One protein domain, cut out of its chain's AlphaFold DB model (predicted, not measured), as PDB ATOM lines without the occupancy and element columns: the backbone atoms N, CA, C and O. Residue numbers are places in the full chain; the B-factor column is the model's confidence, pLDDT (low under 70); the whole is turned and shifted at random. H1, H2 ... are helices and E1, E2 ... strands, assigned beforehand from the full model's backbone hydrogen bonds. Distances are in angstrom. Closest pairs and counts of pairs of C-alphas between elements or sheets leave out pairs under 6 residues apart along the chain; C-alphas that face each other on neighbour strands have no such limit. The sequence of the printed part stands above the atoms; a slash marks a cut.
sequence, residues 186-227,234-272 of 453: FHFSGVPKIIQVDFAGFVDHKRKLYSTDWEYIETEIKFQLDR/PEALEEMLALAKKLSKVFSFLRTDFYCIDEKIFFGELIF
ATOM      1  N   PHE A 186      -4.277 -51.069  46.450       56.38
ATOM      2  CA  PHE A 186      -4.574 -49.721  46.906       56.38
ATOM      3  C   PHE A 186      -3.782 -49.459  48.172       56.38
ATOM      4  O   PHE A 186      -3.992 -50.126  49.183       56.38
ATOM      5  N   HIS A 187      -2.878 -48.488  48.103       62.44
ATOM      6  CA  HIS A 187      -2.039 -48.132  49.232       62.44
ATOM      7  C   HIS A 187      -2.512 -46.826  49.834       62.44
ATOM      8  O   HIS A 187      -2.512 -45.801  49.152       62.44
ATOM      9  N   PHE A 188      -2.835 -46.849  51.120       56.81
ATOM     10  CA  PHE A 188      -3.282 -45.662  51.837       56.81
ATOM     11  C   PHE A 188      -2.275 -45.292  52.914       56.81
ATOM     12  O   PHE A 188      -2.015 -46.090  53.810       56.81
ATOM     13  N   SER A 189      -1.711 -44.087  52.819       54.00
ATOM     14  CA  SER A 189      -0.714 -43.573  53.767       54.00
ATOM     15  C   SER A 189      -1.349 -42.651  54.814       54.00
ATOM     16  O   SER A 189      -1.905 -41.611  54.456       54.00
ATOM     17  N   GLY A 190      -1.241 -43.008  56.100       57.59
ATOM     18  CA  GLY A 190      -1.778 -42.231  57.231       57.59
ATOM     19  C   GLY A 190      -3.311 -42.239  57.299       57.59
ATOM     20  O   GLY A 190      -3.947 -43.191  56.845       57.59
ATOM     21  N   VAL A 191      -3.941 -41.180  57.833       62.03
ATOM     22  CA  VAL A 191      -5.357 -40.907  57.502       62.03
ATOM     23  C   VAL A 191      -5.379 -40.672  55.994       62.03
ATOM     24  O   VAL A 191      -4.774 -39.679  55.595       62.03
ATOM     25  N   PRO A 192      -6.001 -41.549  55.186       73.19
ATOM     26  CA  PRO A 192      -5.716 -41.672  53.762       73.19
ATOM     27  C   PRO A 192      -5.559 -40.323  53.063       73.19
ATOM     28  O   PRO A 192      -6.461 -39.487  53.121       73.19
ATOM     29  N   LYS A 193      -4.390 -40.094  52.459       76.50
ATOM     30  CA  LYS A 193      -4.092 -38.884  51.666       76.50
ATOM     31  C   LYS A 193      -3.803 -39.182  50.209       76.50
ATOM     32  O   LYS A 193      -4.129 -38.378  49.344       76.50
ATOM     33  N   ILE A 194      -3.177 -40.325  49.963       81.88
ATOM     34  CA  ILE A 194      -2.790 -40.787  48.639       81.88
ATOM     35  C   ILE A 194      -3.242 -42.213  48.494       81.88
ATOM     36  O   ILE A 194      -3.175 -42.988  49.449       81.88
ATOM     37  N   ILE A 195      -3.672 -42.503  47.280       86.38
ATOM     38  CA  ILE A 195      -4.008 -43.816  46.790       86.38
ATOM     39  C   ILE A 195      -2.963 -44.160  45.741       86.38
ATOM     40  O   ILE A 195      -2.923 -43.549  44.676       86.38
ATOM     41  N   GLN A 196      -2.103 -45.121  46.036       86.31
ATOM     42  CA  GLN A 196      -1.248 -45.710  45.011       86.31
ATOM     43  C   GLN A 196      -1.935 -46.949  44.459       86.31
ATOM     44  O   GLN A 196      -2.427 -47.750  45.249       86.31
ATOM     45  N   VAL A 197      -1.927 -47.103  43.138       85.56
ATOM     46  CA  VAL A 197      -2.453 -48.257  42.412       85.56
ATOM     47  C   VAL A 197      -1.320 -48.879  41.606       85.56
ATOM     48  O   VAL A 197      -0.824 -48.269  40.657       85.56
ATOM     49  N   ASP A 198      -0.918 -50.081  42.004       81.19
ATOM     50  CA  ASP A 198       0.085 -50.887  41.306       81.19
ATOM     51  C   ASP A 198      -0.611 -51.915  40.411       81.19
ATOM     52  O   ASP A 198      -1.446 -52.639  40.940       81.19
ATOM     53  N   PHE A 199      -0.260 -51.978  39.117       76.31
ATOM     54  CA  PHE A 199      -0.900 -52.807  38.079       76.31
ATOM     55  C   PHE A 199       0.104 -53.439  37.093       76.31
ATOM     56  O   PHE A 199       1.296 -53.133  37.126       76.31
ATOM     57  N   ALA A 200      -0.389 -54.309  36.197       63.50
ATOM     58  CA  ALA A 200       0.376 -55.028  35.161       63.50
ATOM     59  C   ALA A 200       1.365 -56.112  35.670       63.50
ATOM     60  O   ALA A 200       2.352 -56.446  35.003       63.50
ATOM     61  N   GLY A 201       1.061 -56.731  36.816       63.22
ATOM     62  CA  GLY A 201       1.744 -57.925  37.316       63.22
ATOM     63  C   GLY A 201       3.208 -57.736  37.714       63.22
ATOM     64  O   GLY A 201       3.719 -56.633  37.898       63.22
ATOM     65  N   PHE A 202       3.915 -58.861  37.867       56.91
ATOM     66  CA  PHE A 202       5.306 -58.892  38.345       56.91
ATOM     67  C   PHE A 202       6.361 -58.534  37.285       56.91
ATOM     68  O   PHE A 202       7.520 -58.319  37.639       56.91
ATOM     69  N   VAL A 203       6.001 -58.536  35.995       58.75
ATOM     70  CA  VAL A 203       6.967 -58.421  34.885       58.75
ATOM     71  C   VAL A 203       7.029 -57.004  34.313       58.75
ATOM     72  O   VAL A 203       8.129 -56.527  34.047       58.75
ATOM     73  N   ASP A 204       5.885 -56.335  34.163       65.94
ATOM     74  CA  ASP A 204       5.772 -54.972  33.620       65.94
ATOM     75  C   ASP A 204       5.088 -54.043  34.633       65.94
ATOM     76  O   ASP A 204       4.206 -53.268  34.288       65.94
ATOM     77  N   HIS A 205       5.459 -54.188  35.910       73.62
ATOM     78  CA  HIS A 205       4.841 -53.483  37.030       73.62
ATOM     79  C   HIS A 205       4.794 -51.970  36.786       73.62
ATOM     80  O   HIS A 205       5.826 -51.319  36.598       73.62
ATOM     81  N   LYS A 206       3.587 -51.414  36.841       78.75
ATOM     82  CA  LYS A 206       3.301 -49.993  36.656       78.75
ATOM     83  C   LYS A 206       2.578 -49.442  37.870       78.75
ATOM     84  O   LYS A 206       1.924 -50.174  38.606       78.75
ATOM     85  N   ARG A 207       2.687 -48.129  38.060       84.50
ATOM     86  CA  ARG A 207       2.165 -47.430  39.232       84.50
ATOM     87  C   ARG A 207       1.482 -46.133  38.836       84.50
ATOM     88  O   ARG A 207       2.018 -45.371  38.034       84.50
ATOM     89  N   LYS A 208       0.330 -45.862  39.447       85.44
ATOM     90  CA  LYS A 208      -0.345 -44.560  39.400       85.44
ATOM     91  C   LYS A 208      -0.735 -44.091  40.788       85.44
ATOM     92  O   LYS A 208      -0.969 -44.902  41.679       85.44
ATOM     93  N   LEU A 209      -0.810 -42.774  40.950       85.31
ATOM     94  CA  LEU A 209      -1.208 -42.129  42.191       85.31
ATOM     95  C   LEU A 209      -2.482 -41.325  41.988       85.31
ATOM     96  O   LEU A 209      -2.655 -40.673  40.958       85.31
ATOM     97  N   TYR A 210      -3.329 -41.334  43.005       86.31
ATOM     98  CA  TYR A 210      -4.567 -40.577  43.049       86.31
ATOM     99  C   TYR A 210      -4.743 -39.916  44.418       86.31
ATOM    100  O   TYR A 210      -4.249 -40.415  45.436       86.31
ATOM    101  N   SER A 211      -5.458 -38.793  44.449       87.38
ATOM    102  CA  SER A 211      -5.998 -38.222  45.683       87.38
ATOM    103  C   SER A 211      -7.137 -39.095  46.227       87.38
ATOM    104  O   SER A 211      -7.626 -40.001  45.549       87.38
ATOM    105  N   THR A 212      -7.607 -38.813  47.445       87.19
ATOM    106  CA  THR A 212      -8.791 -39.488  48.007       87.19
ATOM    107  C   THR A 212     -10.072 -39.236  47.216       87.19
ATOM    108  O   THR A 212     -10.970 -40.068  47.251       87.19
ATOM    109  N   ASP A 213     -10.128 -38.142  46.455       88.94
ATOM    110  CA  ASP A 213     -11.253 -37.805  45.578       88.94
ATOM    111  C   ASP A 213     -11.141 -38.470  44.192       88.94
ATOM    112  O   ASP A 213     -11.964 -38.231  43.310       88.94
ATOM    113  N   TRP A 214     -10.156 -39.363  44.014       91.06
ATOM    114  CA  TRP A 214      -9.834 -40.046  42.758       91.06
ATOM    115  C   TRP A 214      -9.302 -39.114  41.654       91.06
ATOM    116  O   TRP A 214      -9.446 -39.381  40.461       91.06
ATOM    117  N   GLU A 215      -8.640 -38.022  42.033       89.06
ATOM    118  CA  GLU A 215      -7.961 -37.148  41.074       89.06
ATOM    119  C   GLU A 215      -6.547 -37.667  40.807       89.06
ATOM    120  O   GLU A 215      -5.796 -37.939  41.744       89.06
ATOM    121  N   TYR A 216      -6.173 -37.819  39.536       86.38
ATOM    122  CA  TYR A 216      -4.854 -38.325  39.157       86.38
ATOM    123  C   TYR A 216      -3.736 -37.363  39.578       86.38
ATOM    124  O   TYR A 216      -3.763 -36.176  39.256       86.38
ATOM    125  N   ILE A 217      -2.718 -37.897  40.250       84.06
ATOM    126  CA  ILE A 217      -1.517 -37.164  40.649       84.06
ATOM    127  C   ILE A 217      -0.406 -37.521  39.657       84.06
ATOM    128  O   ILE A 217       0.165 -38.611  39.704       84.06
ATOM    129  N   GLU A 218      -0.082 -36.594  38.752       82.38
ATOM    130  CA  GLU A 218       0.964 -36.791  37.741       82.38
ATOM    131  C   GLU A 218       2.359 -36.715  38.387       82.38
ATOM    132  O   GLU A 218       2.973 -35.651  38.511       82.38
ATOM    133  N   THR A 219       2.834 -37.857  38.879       76.56
ATOM    134  CA  THR A 219       4.140 -38.032  39.530       76.56
ATOM    135  C   THR A 219       4.727 -39.386  39.163       76.56
ATOM    136  O   THR A 219       4.016 -40.387  39.145       76.56
ATOM    137  N   GLU A 220       6.035 -39.427  38.922       76.56
ATOM    138  CA  GLU A 220       6.780 -40.681  38.827       76.56
ATOM    139  C   GLU A 220       7.256 -41.087  40.219       76.56
ATOM    140  O   GLU A 220       7.985 -40.346  40.887       76.56
ATOM    141  N   ILE A 221       6.853 -42.284  40.638       73.06
ATOM    142  CA  ILE A 221       7.403 -42.965  41.805       73.06
ATOM    143  C   ILE A 221       7.969 -44.283  41.313       73.06
ATOM    144  O   ILE A 221       7.189 -45.171  40.958       73.06
ATOM    145  N   LYS A 222       9.303 -44.402  41.292       68.12
ATOM    146  CA  LYS A 222      10.076 -45.588  40.855       68.12
ATOM    147  C   LYS A 222       9.946 -45.992  39.385       68.12
ATOM    148  O   LYS A 222      10.929 -46.403  38.771       68.12
ATOM    149  N   PHE A 223       8.742 -45.902  38.835       72.50
ATOM    150  CA  PHE A 223       8.347 -46.348  37.509       72.50
ATOM    151  C   PHE A 223       7.994 -45.149  36.627       72.50
ATOM    152  O   PHE A 223       7.607 -44.086  37.117       72.50
ATOM    153  N   GLN A 224       8.159 -45.325  35.316       70.81
ATOM    154  CA  GLN A 224       7.843 -44.295  34.328       70.81
ATOM    155  C   GLN A 224       6.334 -44.035  34.270       70.81
ATOM    156  O   GLN A 224       5.534 -44.949  34.476       70.81
ATOM    157  N   LEU A 225       5.959 -42.795  33.949       69.62
ATOM    158  CA  LEU A 225       4.563 -42.409  33.760       69.62
ATOM    159  C   LEU A 225       3.918 -43.202  32.620       69.62
ATOM    160  O   LEU A 225       4.330 -43.101  31.466       69.62
ATOM    161  N   ASP A 226       2.835 -43.904  32.935       72.75
ATOM    162  CA  ASP A 226       1.905 -44.421  31.936       72.75
ATOM    163  C   ASP A 226       0.746 -43.427  31.794       72.75
ATOM    164  O   ASP A 226      -0.196 -43.439  32.582       72.75
ATOM    165  N   ARG A 227       0.826 -42.493  30.845       72.94
ATOM    166  CA  ARG A 227      -0.217 -41.463  30.682       72.94
ATOM    167  C   ARG A 227      -1.499 -42.008  30.062       72.94
ATOM    168  O   ARG A 227      -2.572 -41.506  30.378       72.94
ATOM    169  N   PRO A 234     -12.713 -47.635  41.581       86.62
ATOM    170  CA  PRO A 234     -13.417 -48.775  42.163       86.62
ATOM    171  C   PRO A 234     -14.679 -48.292  42.884       86.62
ATOM    172  O   PRO A 234     -14.666 -47.224  43.505       86.62
ATOM    173  N   GLU A 235     -15.766 -49.061  42.815       89.44
ATOM    174  CA  GLU A 235     -17.022 -48.686  43.479       89.44
ATOM    175  C   GLU A 235     -16.856 -48.762  45.002       89.44
ATOM    176  O   GLU A 235     -17.313 -47.877  45.726       89.44
ATOM    177  N   ALA A 236     -16.062 -49.724  45.474       90.19
ATOM    178  CA  ALA A 236     -15.691 -49.898  46.873       90.19
ATOM    179  C   ALA A 236     -14.672 -48.866  47.429       90.19
ATOM    180  O   ALA A 236     -14.139 -49.058  48.526       90.19
ATOM    181  N   LEU A 237     -14.356 -47.763  46.721       90.19
ATOM    182  CA  LEU A 237     -13.313 -46.816  47.164       90.19
ATOM    183  C   LEU A 237     -13.583 -46.214  48.548       90.19
ATOM    184  O   LEU A 237     -12.682 -46.163  49.386       90.19
ATOM    185  N   GLU A 238     -14.804 -45.733  48.774       92.00
ATOM    186  CA  GLU A 238     -15.181 -45.076  50.033       92.00
ATOM    187  C   GLU A 238     -15.035 -46.025  51.224       92.00
ATOM    188  O   GLU A 238     -14.570 -45.641  52.300       92.00
ATOM    189  N   GLU A 239     -15.371 -47.297  51.011       93.38
ATOM    190  CA  GLU A 239     -15.199 -48.344  52.006       93.38
ATOM    191  C   GLU A 239     -13.711 -48.594  52.282       93.38
ATOM    192  O   GLU A 239     -13.291 -48.531  53.438       93.38
ATOM    193  N   MET A 240     -12.876 -48.748  51.246       92.12
ATOM    194  CA  MET A 240     -11.422 -48.894  51.415       92.12
ATOM    195  C   MET A 240     -10.796 -47.717  52.179       92.12
ATOM    196  O   MET A 240      -9.985 -47.929  53.084       92.12
ATOM    197  N   LEU A 241     -11.203 -46.478  51.878       90.38
ATOM    198  CA  LEU A 241     -10.753 -45.278  52.591       90.38
ATOM    199  C   LEU A 241     -11.154 -45.315  54.073       90.38
ATOM    200  O   LEU A 241     -10.347 -44.984  54.950       90.38
ATOM    201  N   ALA A 242     -12.381 -45.739  54.378       90.81
ATOM    202  CA  ALA A 242     -12.854 -45.866  55.752       90.81
ATOM    203  C   ALA A 242     -12.074 -46.938  56.535       90.81
ATOM    204  O   ALA A 242     -11.671 -46.688  57.676       90.81
ATOM    205  N   LEU A 243     -11.815 -48.101  55.928       91.94
ATOM    206  CA  LEU A 243     -11.044 -49.195  56.534       91.94
ATOM    207  C   LEU A 243      -9.588 -48.775  56.776       91.94
ATOM    208  O   LEU A 243      -9.084 -48.902  57.894       91.94
ATOM    209  N   ALA A 244      -8.937 -48.180  55.773       90.00
ATOM    210  CA  ALA A 244      -7.580 -47.652  55.894       90.00
ATOM    211  C   ALA A 244      -7.461 -46.612  57.019       90.00
ATOM    212  O   ALA A 244      -6.531 -46.660  57.823       90.00
ATOM    213  N   LYS A 245      -8.436 -45.697  57.125       84.38
ATOM    214  CA  LYS A 245      -8.480 -44.677  58.183       84.38
ATOM    215  C   LYS A 245      -8.605 -45.281  59.583       84.38
ATOM    216  O   LYS A 245      -8.024 -44.739  60.524       84.38
ATOM    217  N   LYS A 246      -9.365 -46.369  59.744       84.56
ATOM    218  CA  LYS A 246      -9.462 -47.087  61.026       84.56
ATOM    219  C   LYS A 246      -8.113 -47.697  61.411       84.56
ATOM    220  O   LYS A 246      -7.682 -47.526  62.549       84.56
ATOM    221  N   LEU A 247      -7.438 -48.348  60.462       84.06
ATOM    222  CA  LEU A 247      -6.170 -49.044  60.697       84.06
ATOM    223  C   LEU A 247      -5.001 -48.093  60.987       84.06
ATOM    224  O   LEU A 247      -4.135 -48.420  61.792       84.06
ATOM    225  N   SER A 248      -4.981 -46.902  60.387       78.62
ATOM    226  CA  SER A 248      -3.851 -45.968  60.492       78.62
ATOM    227  C   SER A 248      -3.891 -45.006  61.680       78.62
ATOM    228  O   SER A 248      -2.913 -44.299  61.924       78.62
ATOM    229  N   LYS A 249      -4.998 -44.968  62.433       69.69
ATOM    230  CA  LYS A 249      -5.316 -43.898  63.398       69.69
ATOM    231  C   LYS A 249      -4.224 -43.628  64.444       69.69
ATOM    232  O   LYS A 249      -4.094 -42.490  64.892       69.69
ATOM    233  N   VAL A 250      -3.476 -44.653  64.845       68.06
ATOM    234  CA  VAL A 250      -2.523 -44.601  65.969       68.06
ATOM    235  C   VAL A 250      -1.051 -44.552  65.547       68.06
ATOM    236  O   VAL A 250      -0.181 -44.552  66.413       68.06
ATOM    237  N   PHE A 251      -0.755 -44.505  64.245       73.94
ATOM    238  CA  PHE A 251       0.615 -44.561  63.728       73.94
ATOM    239  C   PHE A 251       1.037 -43.234  63.089       73.94
ATOM    240  O   PHE A 251       0.241 -42.574  62.418       73.94
ATOM    241  N   SER A 252       2.310 -42.859  63.253       70.38
ATOM    242  CA  SER A 252       2.895 -41.665  62.620       70.38
ATOM    243  C   SER A 252       2.896 -41.756  61.095       70.38
ATOM    244  O   SER A 252       2.706 -40.754  60.404       70.38
ATOM    245  N   PHE A 253       3.083 -42.972  60.585       79.50
ATOM    246  CA  PHE A 253       2.922 -43.351  59.193       79.50
ATOM    247  C   PHE A 253       2.517 -44.825  59.140       79.50
ATOM    248  O   PHE A 253       3.085 -45.660  59.843       79.50
ATOM    249  N   LEU A 254       1.544 -45.141  58.296       82.69
ATOM    250  CA  LEU A 254       1.178 -46.511  57.974       82.69
ATOM    251  C   LEU A 254       0.684 -46.535  56.540       82.69
ATOM    252  O   LEU A 254      -0.217 -45.768  56.202       82.69
ATOM    253  N   ARG A 255       1.246 -47.436  55.742       88.12
ATOM    254  CA  ARG A 255       0.686 -47.858  54.470       88.12
ATOM    255  C   ARG A 255      -0.159 -49.106  54.704       88.12
ATOM    256  O   ARG A 255       0.333 -50.075  55.277       88.12
ATOM    257  N   THR A 256      -1.418 -49.056  54.292       89.56
ATOM    258  CA  THR A 256      -2.302 -50.228  54.279       89.56
ATOM    259  C   THR A 256      -2.553 -50.643  52.846       89.56
ATOM    260  O   THR A 256      -2.937 -49.791  52.042       89.56
ATOM    261  N   ASP A 257      -2.372 -51.929  52.570       89.88
ATOM    262  CA  ASP A 257      -2.532 -52.517  51.249       89.88
ATOM    263  C   ASP A 257      -3.838 -53.316  51.209       89.88
ATOM    264  O   ASP A 257      -4.066 -54.187  52.053       89.88
ATOM    265  N   PHE A 258      -4.687 -53.034  50.221       89.81
ATOM    266  CA  PHE A 258      -5.912 -53.791  49.959       89.81
ATOM    267  C   PHE A 258      -5.917 -54.368  48.545       89.81
ATOM    268  O   PHE A 258      -5.499 -53.701  47.597       89.81
ATOM    269  N   TYR A 259      -6.453 -55.579  48.416       87.19
ATOM    270  CA  TYR A 259      -6.926 -56.144  47.159       87.19
ATOM    271  C   TYR A 259      -8.416 -55.827  47.001       87.19
ATOM    272  O   TYR A 259      -9.168 -55.943  47.968       87.19
ATOM    273  N   CYS A 260      -8.848 -55.471  45.795       85.31
ATOM    274  CA  CYS A 260     -10.258 -55.273  45.465       85.31
ATOM    275  C   CYS A 260     -10.598 -56.115  44.237       85.31
ATOM    276  O   CYS A 260     -10.087 -55.834  43.156       85.31
ATOM    277  N   ILE A 261     -11.422 -57.152  44.407       80.94
ATOM    278  CA  ILE A 261     -11.763 -58.105  43.340       80.94
ATOM    279  C   ILE A 261     -13.254 -58.360  43.351       80.94
ATOM    280  O   ILE A 261     -13.798 -58.757  44.381       80.94
ATOM    281  N   ASP A 262     -13.900 -58.131  42.210       81.31
ATOM    282  CA  ASP A 262     -15.359 -58.185  42.082       81.31
ATOM    283  C   ASP A 262     -16.053 -57.371  43.196       81.31
ATOM    284  O   ASP A 262     -16.983 -57.846  43.848       81.31
ATOM    285  N   GLU A 263     -15.525 -56.169  43.467       82.69
ATOM    286  CA  GLU A 263     -15.942 -55.250  44.545       82.69
ATOM    287  C   GLU A 263     -15.808 -55.801  45.978       82.69
ATOM    288  O   GLU A 263     -16.251 -55.176  46.939       82.69
ATOM    289  N   LYS A 264     -15.152 -56.952  46.166       88.50
ATOM    290  CA  LYS A 264     -14.796 -57.466  47.494       88.50
ATOM    291  C   LYS A 264     -13.411 -56.994  47.894       88.50
ATOM    292  O   LYS A 264     -12.434 -57.213  47.174       88.50
ATOM    293  N   ILE A 265     -13.338 -56.404  49.079       91.50
ATOM    294  CA  ILE A 265     -12.100 -55.896  49.660       91.50
ATOM    295  C   ILE A 265     -11.448 -56.991  50.501       91.50
ATOM    296  O   ILE A 265     -12.085 -57.589  51.366       91.50
ATOM    297  N   PHE A 266     -10.151 -57.200  50.298       92.38
ATOM    298  CA  PHE A 266      -9.330 -58.052  51.145       92.38
ATOM    299  C   PHE A 266      -8.098 -57.296  51.627       92.38
ATOM    300  O   PHE A 266      -7.373 -56.689  50.840       92.38
ATOM    301  N   PHE A 267      -7.832 -57.364  52.925       93.25
ATOM    302  CA  PHE A 267      -6.604 -56.875  53.527       93.25
ATOM    303  C   PHE A 267      -5.394 -57.666  53.008       93.25
ATOM    304  O   PHE A 267      -5.396 -58.900  53.014       93.25
ATOM    305  N   GLY A 268      -4.358 -56.941  52.581       89.62
ATOM    306  CA  GLY A 268      -3.084 -57.495  52.137       89.62
ATOM    307  C   GLY A 268      -2.013 -57.430  53.218       89.62
ATOM    308  O   GLY A 268      -1.641 -58.457  53.788       89.62
ATOM    309  N   GLU A 269      -1.490 -56.233  53.486       91.00
ATOM    310  CA  GLU A 269      -0.406 -56.027  54.450       91.00
ATOM    311  C   GLU A 269      -0.399 -54.623  55.073       91.00
ATOM    312  O   GLU A 269      -1.025 -53.682  54.581       91.00
ATOM    313  N   LEU A 270       0.321 -54.506  56.193       91.62
ATOM    314  CA  LEU A 270       0.632 -53.252  56.871       91.62
ATOM    315  C   LEU A 270       2.119 -52.944  56.717       91.62
ATOM    316  O   LEU A 270       2.968 -53.767  57.062       91.62
ATOM    317  N   ILE A 271       2.443 -51.744  56.234       88.50
ATOM    318  CA  ILE A 271       3.820 -51.329  55.963       88.50
ATOM    319  C   ILE A 271       4.146 -50.013  56.658       88.50
ATOM    320  O   ILE A 271       3.538 -48.972  56.417       88.50
ATOM    321  N   PHE A 272       5.180 -50.066  57.494       86.81
ATOM    322  CA  PHE A 272       5.680 -48.929  58.272       86.81
ATOM    323  C   PHE A 272       6.811 -48.178  57.567       86.81
ATOM    324  O   PHE A 272       7.136 -47.053  57.937       86.81
TER     325      PHE A 272
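What this domain is: This is residues 186 to 227 and 234 to 272 of the 453 residues of an uncharacterized protein of bacterium 1XD8-76 (UniProt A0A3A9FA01). A strongly twisted five-stranded sheet has one helix, H1, slantwise over one face; residues 212 to 227 loop beyond edge strand E3. The 81 printed residues include E1, E2, E3, H1, E4, E5 in turn; the sheet, E3 E2 E1 E4 E5, is antiparallel. The class is mixed, in two layers, helix on sheet; the whole is compact, with radius of gyration of the C-alphas 12.5 A and spans of 33 by 30 by 24 A.

How they stand to each other: E1, residues 186 to 189, E2, 194 to 199, and E3, 206 to 211, form a meander, each the antiparallel neighbour of the one before; within hydrogen-bond range are N 187 and O 196, 3.0 A, and N 195 and O 210, 2.8 A. H1, residues 237 to 248, is on the sheet, height 8.3 A, over E1 and E4, residues 255 to 261; its closest C-alphas to E4 are Ala 244 and Thr 256, 6.1 A. In H1 every O i to N i+4 pair is within range. E4 pairs with E1, N 188 and O 256 at 3.1 A, and forms a hairpin with E5, residues 264 to 271, N 255 and O 271 at 2.8 A.

Where its parts are: E1 begins at C-alpha 186 (-4.574, -49.721, 46.906); E5, 21.4 A long, ends at C-alpha 271 (3.820, -51.329, 55.963). E4 is 19.6 A long, E3 17.5 A, H1 16.4 A.

The domain as a whole: Residues 228 to 233 are not printed; C-alphas 227 and 234 are 19.0 A apart. Of the links printed whole, none is long. pLDDT is under 70 in 15 residues, among them 186 to 191.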